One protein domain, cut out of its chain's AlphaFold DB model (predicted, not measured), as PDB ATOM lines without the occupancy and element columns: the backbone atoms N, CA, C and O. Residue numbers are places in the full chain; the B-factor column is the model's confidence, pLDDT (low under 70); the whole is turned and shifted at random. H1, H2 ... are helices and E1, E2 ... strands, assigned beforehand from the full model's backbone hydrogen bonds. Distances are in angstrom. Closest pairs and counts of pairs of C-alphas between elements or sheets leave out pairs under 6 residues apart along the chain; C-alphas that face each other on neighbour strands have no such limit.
ATOM      1  N   PRO A  90      55.107  -2.530  22.580       85.69
ATOM      2  CA  PRO A  90      54.109  -3.466  22.038       85.69
ATOM      3  C   PRO A  90      53.655  -4.556  23.030       85.69
ATOM      4  O   PRO A  90      52.541  -5.061  22.929       85.69
ATOM      5  N   ALA A  91      54.481  -4.896  24.027       86.75
ATOM      6  CA  ALA A  91      54.097  -5.792  25.121       86.75
ATOM      7  C   ALA A  91      53.044  -5.178  26.067       86.75
ATOM      8  O   ALA A  91      52.179  -5.889  26.570       86.75
ATOM      9  N   GLY A  92      53.096  -3.860  26.290       88.25
ATOM     10  CA  GLY A  92      52.112  -3.128  27.090       88.25
ATOM     11  C   GLY A  92      50.745  -3.082  26.408       88.25
ATOM     12  O   GLY A  92      49.739  -3.342  27.062       88.25
ATOM     13  N   ASP A  93      50.723  -2.864  25.090       87.31
ATOM     14  CA  ASP A  93      49.494  -2.877  24.283       87.31
ATOM     15  C   ASP A  93      48.783  -4.239  24.358       87.31
ATOM     16  O   ASP A  93      47.563  -4.299  24.511       87.31
ATOM     17  N   LEU A  94      49.543  -5.341  24.304       90.62
ATOM     18  CA  LEU A  94      48.996  -6.697  24.406       90.62
ATOM     19  C   LEU A  94      48.395  -6.972  25.792       90.62
ATOM     20  O   LEU A  94      47.307  -7.541  25.885       90.62
ATOM     21  N   LEU A  95      49.066  -6.538  26.866       92.81
ATOM     22  CA  LEU A  95      48.540  -6.658  28.229       92.81
ATOM     23  C   LEU A  95      47.257  -5.845  28.409       92.81
ATOM     24  O   LEU A  95      46.282  -6.362  28.952       92.81
ATOM     25  N   LEU A  96      47.227  -4.605  27.913       91.50
ATOM     26  CA  LEU A  96      46.048  -3.746  28.008       91.50
ATOM     27  C   LEU A  96      44.860  -4.330  27.227       91.50
ATOM     28  O   LEU A  96      43.740  -4.345  27.736       91.50
ATOM     29  N   ALA A  97      45.104  -4.863  26.027       92.31
ATOM     30  CA  ALA A  97      44.081  -5.551  25.243       92.31
ATOM     31  C   ALA A  97      43.529  -6.779  25.985       92.31
ATOM     32  O   ALA A  97      42.317  -6.995  26.012       92.31
ATOM     33  N   ARG A  98      44.398  -7.555  26.647       94.62
ATOM     34  CA  ARG A  98      43.973  -8.719  27.434       94.62
ATOM     35  C   ARG A  98      43.177  -8.328  28.680       94.62
ATOM     36  O   ARG A  98      42.198  -8.997  28.994       94.62
ATOM     37  N   VAL A  99      43.556  -7.243  29.356       95.19
ATOM     38  CA  VAL A  99      42.782  -6.669  30.472       95.19
ATOM     39  C   VAL A  99      41.379  -6.286  30.001       95.19
ATOM     40  O   VAL A  99      40.407  -6.709  30.616       95.19
ATOM     41  N   GLN A 100      41.261  -5.571  28.877       94.50
ATOM     42  CA  GLN A 100      39.961  -5.190  28.309       94.50
ATOM     43  C   GLN A 100      39.100  -6.409  27.953       94.50
ATOM     44  O   GLN A 100      37.888  -6.396  28.167       94.50
ATOM     45  N   GLU A 101      39.711  -7.473  27.429       95.56
ATOM     46  CA  GLU A 101      39.011  -8.725  27.143       95.56
ATOM     47  C   GLU A 101      38.486  -9.398  28.421       95.56
ATOM     48  O   GLU A 101      37.343  -9.860  28.445       95.56
ATOM     49  N   LEU A 102      39.291  -9.452  29.487       95.56
ATOM     50  CA  LEU A 102      38.877 -10.024  30.770       95.56
ATOM     51  C   LEU A 102      37.789  -9.186  31.442       95.56
ATOM     52  O   LEU A 102      36.808  -9.757  31.907       95.56
ATOM     53  N   ASP A 103      37.903  -7.856  31.416       95.38
ATOM     54  CA  ASP A 103      36.856  -6.951  31.904       95.38
ATOM     55  C   ASP A 103      35.536  -7.171  31.149       95.38
ATOM     56  O   ASP A 103      34.463  -7.229  31.750       95.38
ATOM     57  N   TYR A 104      35.607  -7.347  29.826       94.56
ATOM     58  CA  TYR A 104      34.440  -7.650  29.001       94.56
ATOM     59  C   TYR A 104      33.816  -9.008  29.355       94.56
ATOM     60  O   TYR A 104      32.594  -9.120  29.472       94.56
ATOM     61  N   ARG A 105      34.638 -10.044  29.567       94.94
ATOM     62  CA  ARG A 105      34.158 -11.368  30.004       94.94
ATOM     63  C   ARG A 105      33.559 -11.324  31.409       94.94
ATOM     64  O   ARG A 105      32.522 -11.942  31.624       94.94
ATOM     65  N   ALA A 106      34.156 -10.573  32.331       93.44
ATOM     66  CA  ALA A 106      33.624 -10.358  33.675       93.44
ATOM     67  C   ALA A 106      32.268  -9.637  33.637       93.44
ATOM     68  O   ALA A 106      31.339 -10.039  34.339       93.44
ATOM     69  N   ALA A 107      32.127  -8.621  32.778       91.69
ATOM     70  CA  ALA A 107      30.868  -7.906  32.582       91.69
ATOM     71  C   ALA A 107      29.762  -8.828  32.040       91.69
ATOM     72  O   ALA A 107      28.637  -8.772  32.526       91.69
ATOM     73  N   ARG A 108      30.098  -9.718  31.096       92.06
ATOM     74  CA  ARG A 108      29.153 -10.678  30.497       92.06
ATOM     75  C   ARG A 108      28.936 -11.964  31.287       92.06
ATOM     76  O   ARG A 108      28.052 -12.744  30.945       92.06
ATOM     77  N   ALA A 109      29.714 -12.218  32.337       91.44
ATOM     78  CA  ALA A 109      29.596 -13.447  33.121       91.44
ATOM     79  C   ALA A 109      28.194 -13.627  33.742       91.44
ATOM     80  O   ALA A 109      27.802 -14.750  34.043       91.44
ATOM     81  N   LEU A 110      27.434 -12.536  33.902       90.44
ATOM     82  CA  LEU A 110      26.071 -12.532  34.444       90.44
ATOM     83  C   LEU A 110      24.966 -12.502  33.370       90.44
ATOM     84  O   LEU A 110      23.790 -12.542  33.724       90.44
ATOM     85  N   ASP A 111      25.319 -12.489  32.081       92.12
ATOM     86  CA  ASP A 111      24.350 -12.532  30.970       92.12
ATOM     87  C   ASP A 111      23.830 -13.961  30.705       92.12
ATOM     88  O   ASP A 111      22.985 -14.192  29.837       92.12
ATOM     89  N   GLY A 112      24.357 -14.952  31.434       90.69
ATOM     90  CA  GLY A 112      23.881 -16.329  31.390       90.69
ATOM     91  C   GLY A 112      22.418 -16.454  31.823       90.69
ATOM     92  O   GLY A 112      21.874 -15.594  32.514       90.69
ATOM     93  N   HIS A 113      21.790 -17.561  31.432       93.31
ATOM     94  CA  HIS A 113      20.439 -17.914  31.861       93.31
ATOM     95  C   HIS A 113      20.493 -19.067  32.861       93.31
ATOM     96  O   HIS A 113      21.313 -19.981  32.730       93.31
ATOM     97  N   VAL A 114      19.609 -19.021  33.851       93.25
ATOM     98  CA  VAL A 114      19.425 -20.048  34.876       93.25
ATOM     99  C   VAL A 114      17.945 -20.380  35.012       93.25
ATOM    100  O   VAL A 114      17.079 -19.515  34.870       93.25
ATOM    101  N   VAL A 115      17.655 -21.647  35.297       92.69
ATOM    102  CA  VAL A 115      16.288 -22.117  35.529       92.69
ATOM    103  C   VAL A 115      15.956 -21.933  37.010       92.69
ATOM    104  O   VAL A 115      16.607 -22.503  37.890       92.69
ATOM    105  N   GLY A 116      14.961 -21.096  37.289       90.44
ATOM    106  CA  GLY A 116      14.436 -20.862  38.630       90.44
ATOM    107  C   GLY A 116      13.729 -22.095  39.214       90.44
ATOM    108  O   GLY A 116      13.415 -23.034  38.484       90.44
ATOM    109  N   PRO A 117      13.416 -22.081  40.522       88.31
ATOM    110  CA  PRO A 117      12.835 -23.227  41.234       88.31
ATOM    111  C   PRO A 117      11.443 -23.634  40.720       88.31
ATOM    112  O   PRO A 117      11.000 -24.753  40.944       88.31
ATOM    113  N   HIS A 118      10.762 -22.746  39.994       88.50
ATOM    114  CA  HIS A 118       9.452 -22.997  39.387       88.50
ATOM    115  C   HIS A 118       9.516 -23.081  37.850       88.50
ATOM    116  O   HIS A 118       8.548 -22.740  37.176       88.50
ATOM    117  N   GLY A 119      10.675 -23.431  37.282       89.81
ATOM    118  CA  GLY A 119      10.847 -23.607  35.831       89.81
ATOM    119  C   GLY A 119      10.989 -22.312  35.019       89.81
ATOM    120  O   GLY A 119      11.023 -22.349  33.795       89.81
ATOM    121  N   GLN A 120      11.089 -21.152  35.673       92.25
ATOM    122  CA  GLN A 120      11.234 -19.866  34.983       92.25
ATOM    123  C   GLN A 120      12.657 -19.698  34.440       92.25
ATOM    124  O   GLN A 120      13.616 -19.872  35.187       92.25
ATOM    125  N   ASN A 121      12.804 -19.283  33.185       94.12
ATOM    126  CA  ASN A 121      14.104 -18.884  32.645       94.12
ATOM    127  C   ASN A 121      14.408 -17.448  33.080       94.12
ATOM    128  O   ASN A 121      13.704 -16.521  32.686       94.12
ATOM    129  N   LEU A 122      15.433 -17.279  33.912       93.62
ATOM    130  CA  LEU A 122      15.852 -15.990  34.460       93.62
ATOM    131  C   LEU A 122      17.295 -15.719  34.053       93.62
ATOM    132  O   LEU A 122      18.105 -16.646  33.958       93.62
ATOM    133  N   THR A 123      17.645 -14.454  33.857       94.25
ATOM    134  CA  THR A 123      19.063 -14.092  33.754       94.25
ATOM    135  C   THR A 123      19.749 -14.294  35.108       94.25
ATOM    136  O   THR A 123      19.113 -14.215  36.165       94.25
ATOM    137  N   VAL A 124      21.059 -14.547  35.117       94.38
ATOM    138  CA  VAL A 124      21.818 -14.690  36.376       94.38
ATOM    139  C   VAL A 124      21.698 -13.418  37.226       94.38
ATOM    140  O   VAL A 124      21.554 -13.513  38.445       94.38
ATOM    141  N   GLY A 125      21.695 -12.239  36.593       92.19
ATOM    142  CA  GLY A 125      21.468 -10.962  37.273       92.19
ATOM    143  C   GLY A 125      20.097 -10.870  37.955       92.19
ATOM    144  O   GLY A 125      20.012 -10.460  39.112       92.19
ATOM    145  N   GLU A 126      19.027 -11.312  37.290       93.81
ATOM    146  CA  GLU A 126      17.683 -11.365  37.886       93.81
ATOM    147  C   GLU A 126      17.589 -12.386  39.020       93.81
ATOM    148  O   GLU A 126      16.996 -12.096  40.061       93.81
ATOM    149  N   ALA A 127      18.183 -13.570  38.851       94.50
ATOM    150  CA  ALA A 127      18.226 -14.590  39.895       94.50
ATOM    151  C   ALA A 127      18.982 -14.089  41.136       94.50
ATOM    152  O   ALA A 127      18.529 -14.310  42.261       94.50
ATOM    153  N   GLN A 128      20.081 -13.352  40.942       95.31
ATOM    154  CA  GLN A 128      20.800 -12.690  42.029       95.31
ATOM    155  C   GLN A 128      19.929 -11.626  42.708       95.31
ATOM    156  O   GLN A 128      19.810 -11.629  43.932       95.31
ATOM    157  N   ALA A 129      19.278 -10.751  41.938       94.25
ATOM    158  CA  ALA A 129      18.411  -9.710  42.489       94.25
ATOM    159  C   ALA A 129      17.236 -10.301  43.290       94.25
ATOM    160  O   ALA A 129      16.893  -9.790  44.359       94.25
ATOM    161  N   ARG A 130      16.647 -11.409  42.818       93.75
ATOM    162  CA  ARG A 130      15.611 -12.150  43.555       93.75
ATOM    163  C   ARG A 130      16.154 -12.776  44.834       93.75
ATOM    164  O   ARG A 130      15.501 -12.660  45.867       93.75
ATOM    165  N   ALA A 131      17.335 -13.390  44.787       93.44
ATOM    166  CA  ALA A 131      17.986 -13.926  45.979       93.44
ATOM    167  C   ALA A 131      18.216 -12.826  47.030       93.44
ATOM    168  O   ALA A 131      17.832 -12.995  48.182       93.44
ATOM    169  N   GLU A 132      18.752 -11.670  46.633       94.69
ATOM    170  CA  GLU A 132      18.978 -10.534  47.537       94.69
ATOM    171  C   GLU A 132      17.672  -9.964  48.111       94.69
ATOM    172  O   GLU A 132      17.613  -9.603  49.288       94.69
ATOM    173  N   LEU A 133      16.609  -9.893  47.304       95.44
ATOM    174  CA  LEU A 133      15.291  -9.454  47.765       95.44
ATOM    175  C   LEU A 133      14.743 -10.414  48.827       95.44
ATOM    176  O   LEU A 133      14.320  -9.967  49.895       95.44
ATOM    177  N   ILE A 134      14.770 -11.720  48.551       93.62
ATOM    178  CA  ILE A 134      14.286 -12.747  49.479       93.62
ATOM    179  C   ILE A 134      15.102 -12.723  50.775       93.62
ATOM    180  O   ILE A 134      14.519 -12.764  51.857       93.62
ATOM    181  N   ASP A 135      16.426 -12.600  50.680       94.12
ATOM    182  CA  ASP A 135      17.311 -12.529  51.844       94.12
ATOM    183  C   ASP A 135      16.961 -11.331  52.743       94.12
ATOM    184  O   ASP A 135      16.741 -11.497  53.943       94.12
ATOM    185  N   ARG A 136      16.749 -10.145  52.153       94.06
ATOM    186  CA  ARG A 136      16.304  -8.949  52.894       94.06
ATOM    187  C   ARG A 136      14.930  -9.123  53.533       94.06
ATOM    188  O   ARG A 136      14.717  -8.665  54.654       94.06
ATOM    189  N   LEU A 137      13.977  -9.754  52.843       93.00
ATOM    190  CA  LEU A 137      12.657 -10.027  53.422       93.00
ATOM    191  C   LEU A 137      12.766 -10.965  54.627       93.00
ATOM    192  O   LEU A 137      12.170 -10.689  55.671       93.00
ATOM    193  N   ILE A 138      13.563 -12.027  54.505       90.69
ATOM    194  CA  ILE A 138      13.819 -12.975  55.590       90.69
ATOM    195  C   ILE A 138      14.489 -12.262  56.769       90.69
ATOM    196  O   ILE A 138      14.068 -12.464  57.910       90.69
ATOM    197  N   GLU A 139      15.487 -11.416  56.520       92.19
ATOM    198  CA  GLU A 139      16.163 -10.634  57.557       92.19
ATOM    199  C   GLU A 139      15.182  -9.699  58.280       92.19
ATOM    200  O   GLU A 139      15.104  -9.712  59.510       92.19
ATOM    201  N   LEU A 140      14.349  -8.957  57.540       92.31
ATOM    202  CA  LEU A 140      13.323  -8.082  58.119       92.31
ATOM    203  C   LEU A 140      12.301  -8.859  58.961       92.31
ATOM    204  O   LEU A 140      11.897  -8.395  60.031       92.31
ATOM    205  N   GLU A 141      11.877 -10.039  58.512       88.44
ATOM    206  CA  GLU A 141      10.988 -10.903  59.290       88.44
ATOM    207  C   GLU A 141      11.662 -11.453  60.551       88.44
ATOM    208  O   GLU A 141      11.039 -11.490  61.617       88.44
ATOM    209  N   GLN A 142      12.931 -11.849  60.466       88.75
ATOM    210  CA  GLN A 142      13.700 -12.331  61.614       88.75
ATOM    211  C   GLN A 142      13.936 -11.223  62.646       88.75
ATOM    212  O   GLN A 142      13.773 -11.471  63.841       88.75
ATOM    213  N   LEU A 143      14.223  -9.995  62.203       90.19
ATOM    214  CA  LEU A 143      14.333  -8.818  63.073       90.19
ATOM    215  C   LEU A 143      13.010  -8.504  63.789       90.19
ATOM    216  O   LEU A 143      13.016  -8.059  64.935       90.19
ATOM    217  N   ARG A 144      11.864  -8.812  63.164       89.44
ATOM    218  CA  ARG A 144      10.532  -8.754  63.802       89.44
ATOM    219  C   ARG A 144      10.249  -9.931  64.749       89.44
ATOM    220  O   ARG A 144       9.160 -10.010  65.315       89.44
ATOM    221  N   GLY A 145      11.197 -10.852  64.923       87.56
ATOM    222  CA  GLY A 145      11.066 -12.033  65.777       87.56
ATOM    223  C   GLY A 145      10.330 -13.211  65.127       87.56
ATOM    224  O   GLY A 145       9.905 -14.126  65.838       87.56
ATOM    225  N   SER A 146      10.157 -13.219  63.800       86.44
ATOM    226  CA  SER A 146       9.551 -14.345  63.074       86.44
ATOM    227  C   SER A 146      10.439 -15.588  63.179       86.44
ATOM    228  O   SER A 146      11.620 -15.569  62.836       86.44
ATOM    229  N   LEU A 147       9.860 -16.710  63.613       83.62
ATOM    230  CA  LEU A 147      10.536 -18.017  63.661       83.62
ATOM    231  C   LEU A 147      10.226 -18.878  62.427       83.62
ATOM    232  O   LEU A 147      10.592 -20.058  62.387       83.62
ATOM    233  N   ARG A 148       9.527 -18.312  61.433       81.94
ATOM    234  CA  ARG A 148       9.066 -19.005  60.222       81.94
ATOM    235  C   ARG A 148      10.225 -19.595  59.414       81.94
ATOM    236  O   ARG A 148      10.148 -20.757  59.029       81.94
ATOM    237  N   HIS A 149      11.308 -18.837  59.255       84.94
ATOM    238  CA  HIS A 149      12.481 -19.188  58.439       84.94
ATOM    239  C   HIS A 149      13.553 -19.991  59.199       84.94
ATOM    240  O   HIS A 149      14.684 -20.149  58.743       84.94
ATOM    241  N   ARG A 150      13.257 -20.491  60.408       82.62
ATOM    242  CA  ARG A 150      14.240 -21.280  61.161       82.62
ATOM    243  C   ARG A 150      14.238 -22.731  60.682       82.62
ATOM    244  O   ARG A 150      13.313 -23.494  60.981       82.62
ATOM    245  N   ARG A 151      15.312 -23.134  60.001       80.69
ATOM    246  CA  ARG A 151      15.541 -24.531  59.606       80.69
ATOM    247  C   ARG A 151      15.720 -25.445  60.814       80.69
ATOM    248  O   ARG A 151      16.214 -25.048  61.873       80.69
ATOM    249  N   ARG A 312      25.981 -19.068  41.999       94.88
ATOM    250  CA  ARG A 312      27.345 -19.288  42.510       94.88
ATOM    251  C   ARG A 312      28.422 -19.545  41.442       94.88
ATOM    252  O   ARG A 312      29.469 -18.903  41.551       94.88
ATOM    253  N   PRO A 313      28.248 -20.439  40.447       94.81
ATOM    254  CA  PRO A 313      29.289 -20.684  39.446       94.81
ATOM    255  C   PRO A 313      29.586 -19.448  38.587       94.81
ATOM    256  O   PRO A 313      30.748 -19.170  38.301       94.81
ATOM    257  N   PHE A 314      28.568 -18.657  38.240       94.81
ATOM    258  CA  PHE A 314      28.735 -17.436  37.448       94.81
ATOM    259  C   PHE A 314      29.444 -16.333  38.238       94.81
ATOM    260  O   PHE A 314      30.328 -15.661  37.709       94.81
ATOM    261  N   LEU A 315      29.123 -16.191  39.530       94.25
ATOM    262  CA  LEU A 315      29.849 -15.279  40.417       94.25
ATOM    263  C   LEU A 315      31.301 -15.714  40.632       94.25
ATOM    264  O   LEU A 315      32.179 -14.858  40.710       94.25
ATOM    265  N   ALA A 316      31.565 -17.020  40.721       95.81
ATOM    266  CA  ALA A 316      32.926 -17.539  40.817       95.81
ATOM    267  C   ALA A 316      33.730 -17.230  39.544       95.81
ATOM    268  O   ALA A 316      34.823 -16.681  39.646       95.81
ATOM    269  N   ALA A 317      33.154 -17.480  38.363       95.50
ATOM    270  CA  ALA A 317      33.785 -17.158  37.084       95.50
ATOM    271  C   ALA A 317      34.032 -15.650  36.922       95.50
ATOM    272  O   ALA A 317      35.107 -15.238  36.494       95.50
ATOM    273  N   LYS A 318      33.063 -14.808  37.309       95.94
ATOM    274  CA  LYS A 318      33.226 -13.349  37.302       95.94
ATOM    275  C   LYS A 318      34.414 -12.913  38.162       95.94
ATOM    276  O   LYS A 318      35.252 -12.159  37.677       95.94
ATOM    277  N   ARG A 319      34.497 -13.408  39.403       96.56
ATOM    278  CA  ARG A 319      35.605 -13.095  40.321       96.56
ATOM    279  C   ARG A 319      36.947 -13.539  39.754       96.56
ATOM    280  O   ARG A 319      37.893 -12.769  39.790       96.56
ATOM    281  N   GLU A 320      37.009 -14.726  39.157       97.88
ATOM    282  CA  GLU A 320      38.232 -15.217  38.519       97.88
ATOM    283  C   GLU A 320      38.700 -14.297  37.377       97.88
ATOM    284  O   GLU A 320      39.887 -13.979  37.288       97.88
ATOM    285  N   TYR A 321      37.785 -13.812  36.529       97.06
ATOM    286  CA  TYR A 321      38.132 -12.846  35.480       97.06
ATOM    287  C   TYR A 321      38.583 -11.493  36.044       97.06
ATOM    288  O   TYR A 321      39.531 -10.906  35.520       97.06
ATOM    289  N   GLU A 322      37.929 -11.003  37.101       97.06
ATOM    290  CA  GLU A 322      38.300  -9.754  37.782       97.06
ATOM    291  C   GLU A 322      39.692  -9.854  38.426       97.06
ATOM    292  O   GLU A 322      40.506  -8.942  38.264       97.06
ATOM    293  N   ASP A 323      39.995 -10.978  39.077       97.94
ATOM    294  CA  ASP A 323      41.294 -11.244  39.699       97.94
ATOM    295  C   ASP A 323      42.411 -11.310  38.642       97.94
ATOM    296  O   ASP A 323      43.444 -10.648  38.781       97.94
ATOM    297  N   GLN A 324      42.184 -12.022  37.529       97.69
ATOM    298  CA  GLN A 324      43.134 -12.079  36.409       97.69
ATOM    299  C   GLN A 324      43.344 -10.701  35.757       97.69
ATOM    300  O   GLN A 324      44.472 -10.332  35.419       97.69
ATOM    301  N   ALA A 325      42.276  -9.915  35.583       97.00
ATOM    302  CA  ALA A 325      42.375  -8.562  35.039       97.00
ATOM    303  C   ALA A 325      43.174  -7.647  35.978       97.00
ATOM    304  O   ALA A 325      43.994  -6.845  35.517       97.00
ATOM    305  N   HIS A 326      42.968  -7.778  37.290       97.62
ATOM    306  CA  HIS A 326      43.707  -7.025  38.295       97.62
ATOM    307  C   HIS A 326      45.201  -7.368  38.279       97.62
ATOM    308  O   HIS A 326      46.033  -6.459  38.239       97.62
ATOM    309  N   GLU A 327      45.549  -8.656  38.216       97.81
ATOM    310  CA  GLU A 327      46.943  -9.098  38.130       97.81
ATOM    311  C   GLU A 327      47.647  -8.526  36.887       97.81
ATOM    312  O   GLU A 327      48.738  -7.954  36.989       97.81
ATOM    313  N   LEU A 328      47.007  -8.603  35.716       96.69
ATOM    314  CA  LEU A 328      47.575  -8.068  34.475       96.69
ATOM    315  C   LEU A 328      47.717  -6.539  34.500       96.69
ATOM    316  O   LEU A 328      48.705  -6.015  33.978       96.69
ATOM    317  N   ARG A 329      46.791  -5.809  35.142       96.12
ATOM    318  CA  ARG A 329      46.932  -4.356  35.366       96.12
ATOM    319  C   ARG A 329      48.147  -4.041  36.234       96.12
ATOM    320  O   ARG A 329      48.922  -3.154  35.884       96.12
ATOM    321  N   CYS A 330      48.372  -4.802  37.305       96.88
ATOM    322  CA  CYS A 330      49.570  -4.644  38.130       96.88
ATOM    323  C   CYS A 330      50.858  -4.901  37.329       96.88
ATOM    324  O   CYS A 330      51.830  -4.154  37.467       96.88
ATOM    325  N   GLN A 331      50.878  -5.920  36.462       95.50
ATOM    326  CA  GLN A 331      52.030  -6.194  35.594       95.50
ATOM    327  C   GLN A 331      52.278  -5.062  34.586       95.50
ATOM    328  O   GLN A 331      53.425  -4.636  34.404       95.50
ATOM    329  N   TYR A 332      51.215  -4.538  33.970       94.31
ATOM    330  CA  TYR A 332      51.294  -3.386  33.074       94.31
ATOM    331  C   TYR A 332      51.857  -2.152  33.799       94.31
ATOM    332  O   TYR A 332      52.803  -1.538  33.305       94.31
ATOM    333  N   ASP A 333      51.375  -1.843  35.006       94.44
ATOM    334  CA  ASP A 333      51.863  -0.709  35.803       94.44
ATOM    335  C   ASP A 333      53.358  -0.828  36.132       94.44
ATOM    336  O   ASP A 333      54.100   0.160  36.084       94.44
ATOM    337  N   LEU A 334      53.836  -2.040  36.433       94.56
ATOM    338  CA  LEU A 334      55.258  -2.294  36.676       94.56
ATOM    339  C   LEU A 334      56.104  -2.078  35.415       94.56
ATOM    340  O   LEU A 334      57.171  -1.459  35.496       94.56
ATOM    341  N   LEU A 335      55.640  -2.551  34.254       92.94
ATOM    342  CA  LEU A 335      56.320  -2.325  32.974       92.94
ATOM    343  C   LEU A 335      56.331  -0.842  32.598       92.94
ATOM    344  O   LEU A 335      57.377  -0.320  32.206       92.94
ATOM    345  N   HIS A 336      55.212  -0.148  32.795       90.12
ATOM    346  CA  HIS A 336      55.086   1.278  32.516       90.12
ATOM    347  C   HIS A 336      56.030   2.109  33.397       90.12
ATOM    348  O   HIS A 336      56.760   2.972  32.900       90.12
ATOM    349  N   ARG A 337      56.109   1.800  34.702       92.94
ATOM    350  CA  ARG A 337      57.080   2.433  35.613       92.94
ATOM    351  C   ARG A 337      58.518   2.187  35.156       92.94
ATOM    352  O   ARG A 337      59.296   3.136  35.098       92.94
ATOM    353  N   ARG A 338      58.879   0.950  34.785       92.31
ATOM    354  CA  ARG A 338      60.232   0.616  34.289       92.31
ATOM    355  C   ARG A 338      60.589   1.362  33.004       92.31
ATOM    356  O   ARG A 338      61.703   1.874  32.905       92.31
ATOM    357  N   ALA A 339      59.662   1.452  32.050       89.75
ATOM    358  CA  ALA A 339      59.864   2.200  30.811       89.75
ATOM    359  C   ALA A 339      60.107   3.689  31.099       89.75
ATOM    360  O   ALA A 339      61.093   4.250  30.623       89.75
ATOM    361  N   LYS A 340      59.291   4.290  31.975       90.25
ATOM    362  CA  LYS A 340      59.451   5.686  32.404       90.25
ATOM    363  C   LYS A 340      60.814   5.944  33.050       90.25
ATOM    364  O   LYS A 340      61.476   6.913  32.689       90.25
TER     365      LYS A 340
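Overview. This is residues 90 to 151 and 312 to 340 of the 365 residues of an uncharacterized protein of Amycolatopsis tolypomycina (UniProt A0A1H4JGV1). A small hairpin of two strands, E1 and E2, sits at the elbow of a long, angled shape: on one side of the elbow the helices H1 and H3 run side by side in opposite directions, and on the other H2 leads away as a single arm. Residues 131 to 137 of H2 stand free, and this arm adds to the length. The printed part has 91 residues, mostly helix, with the order H1, E1, E2, H2, H3 and one antiparallel sheet, E1 - E2. It is extended, with a radius of gyration of the C-alphas of 20.1 A and spans of 62 by 30 by 16 A.

Along the chain. E1 is residues 113 to 115 and E2 residues 121 to 123. H2, residues 124 to 143, measures 28.3 A. H1, residues 90 to 108, measures 27.3 A and begins at C-alpha 90 (54.109, -3.466, 22.038). H3, residues 312 to 340, measures 41.9 A and ends at C-alpha 340 (59.451, 5.686, 32.404).

Arrangement. In the hairpin E1 and E2, N 114 and O 122 are within hydrogen-bond range at 2.8 A. The closest C-alphas of E1 and H2, those of His 113 and Val 124, are 5.7 A apart. H2 and H3 are close but not clearly touching, the closest C-alphas being those of Val 124 and Phe 314 at 7.5 A. Their steep tilt of 69.9 degrees is only just short of about perpendicular. H1 and H3 touch, closest at the C-alphas of Ala 106 and Lys 318, 4.7 A, with a shallow tilt of 21 degrees, opposite ways. H1 and H2 are apart. In H1, H2 and H3 every O i to N i+4 pair is within hydrogen-bond range.

Size, cuts and confidence. The C-alphas farthest apart, those of Leu 147 and Lys 340, are 62.7 A apart. Residues 152 to 311 are not printed, and C-alphas 151 and 312 are 21.4 A apart across this cut. The links printed whole are tight. No printed residue has a pLDDT under 70.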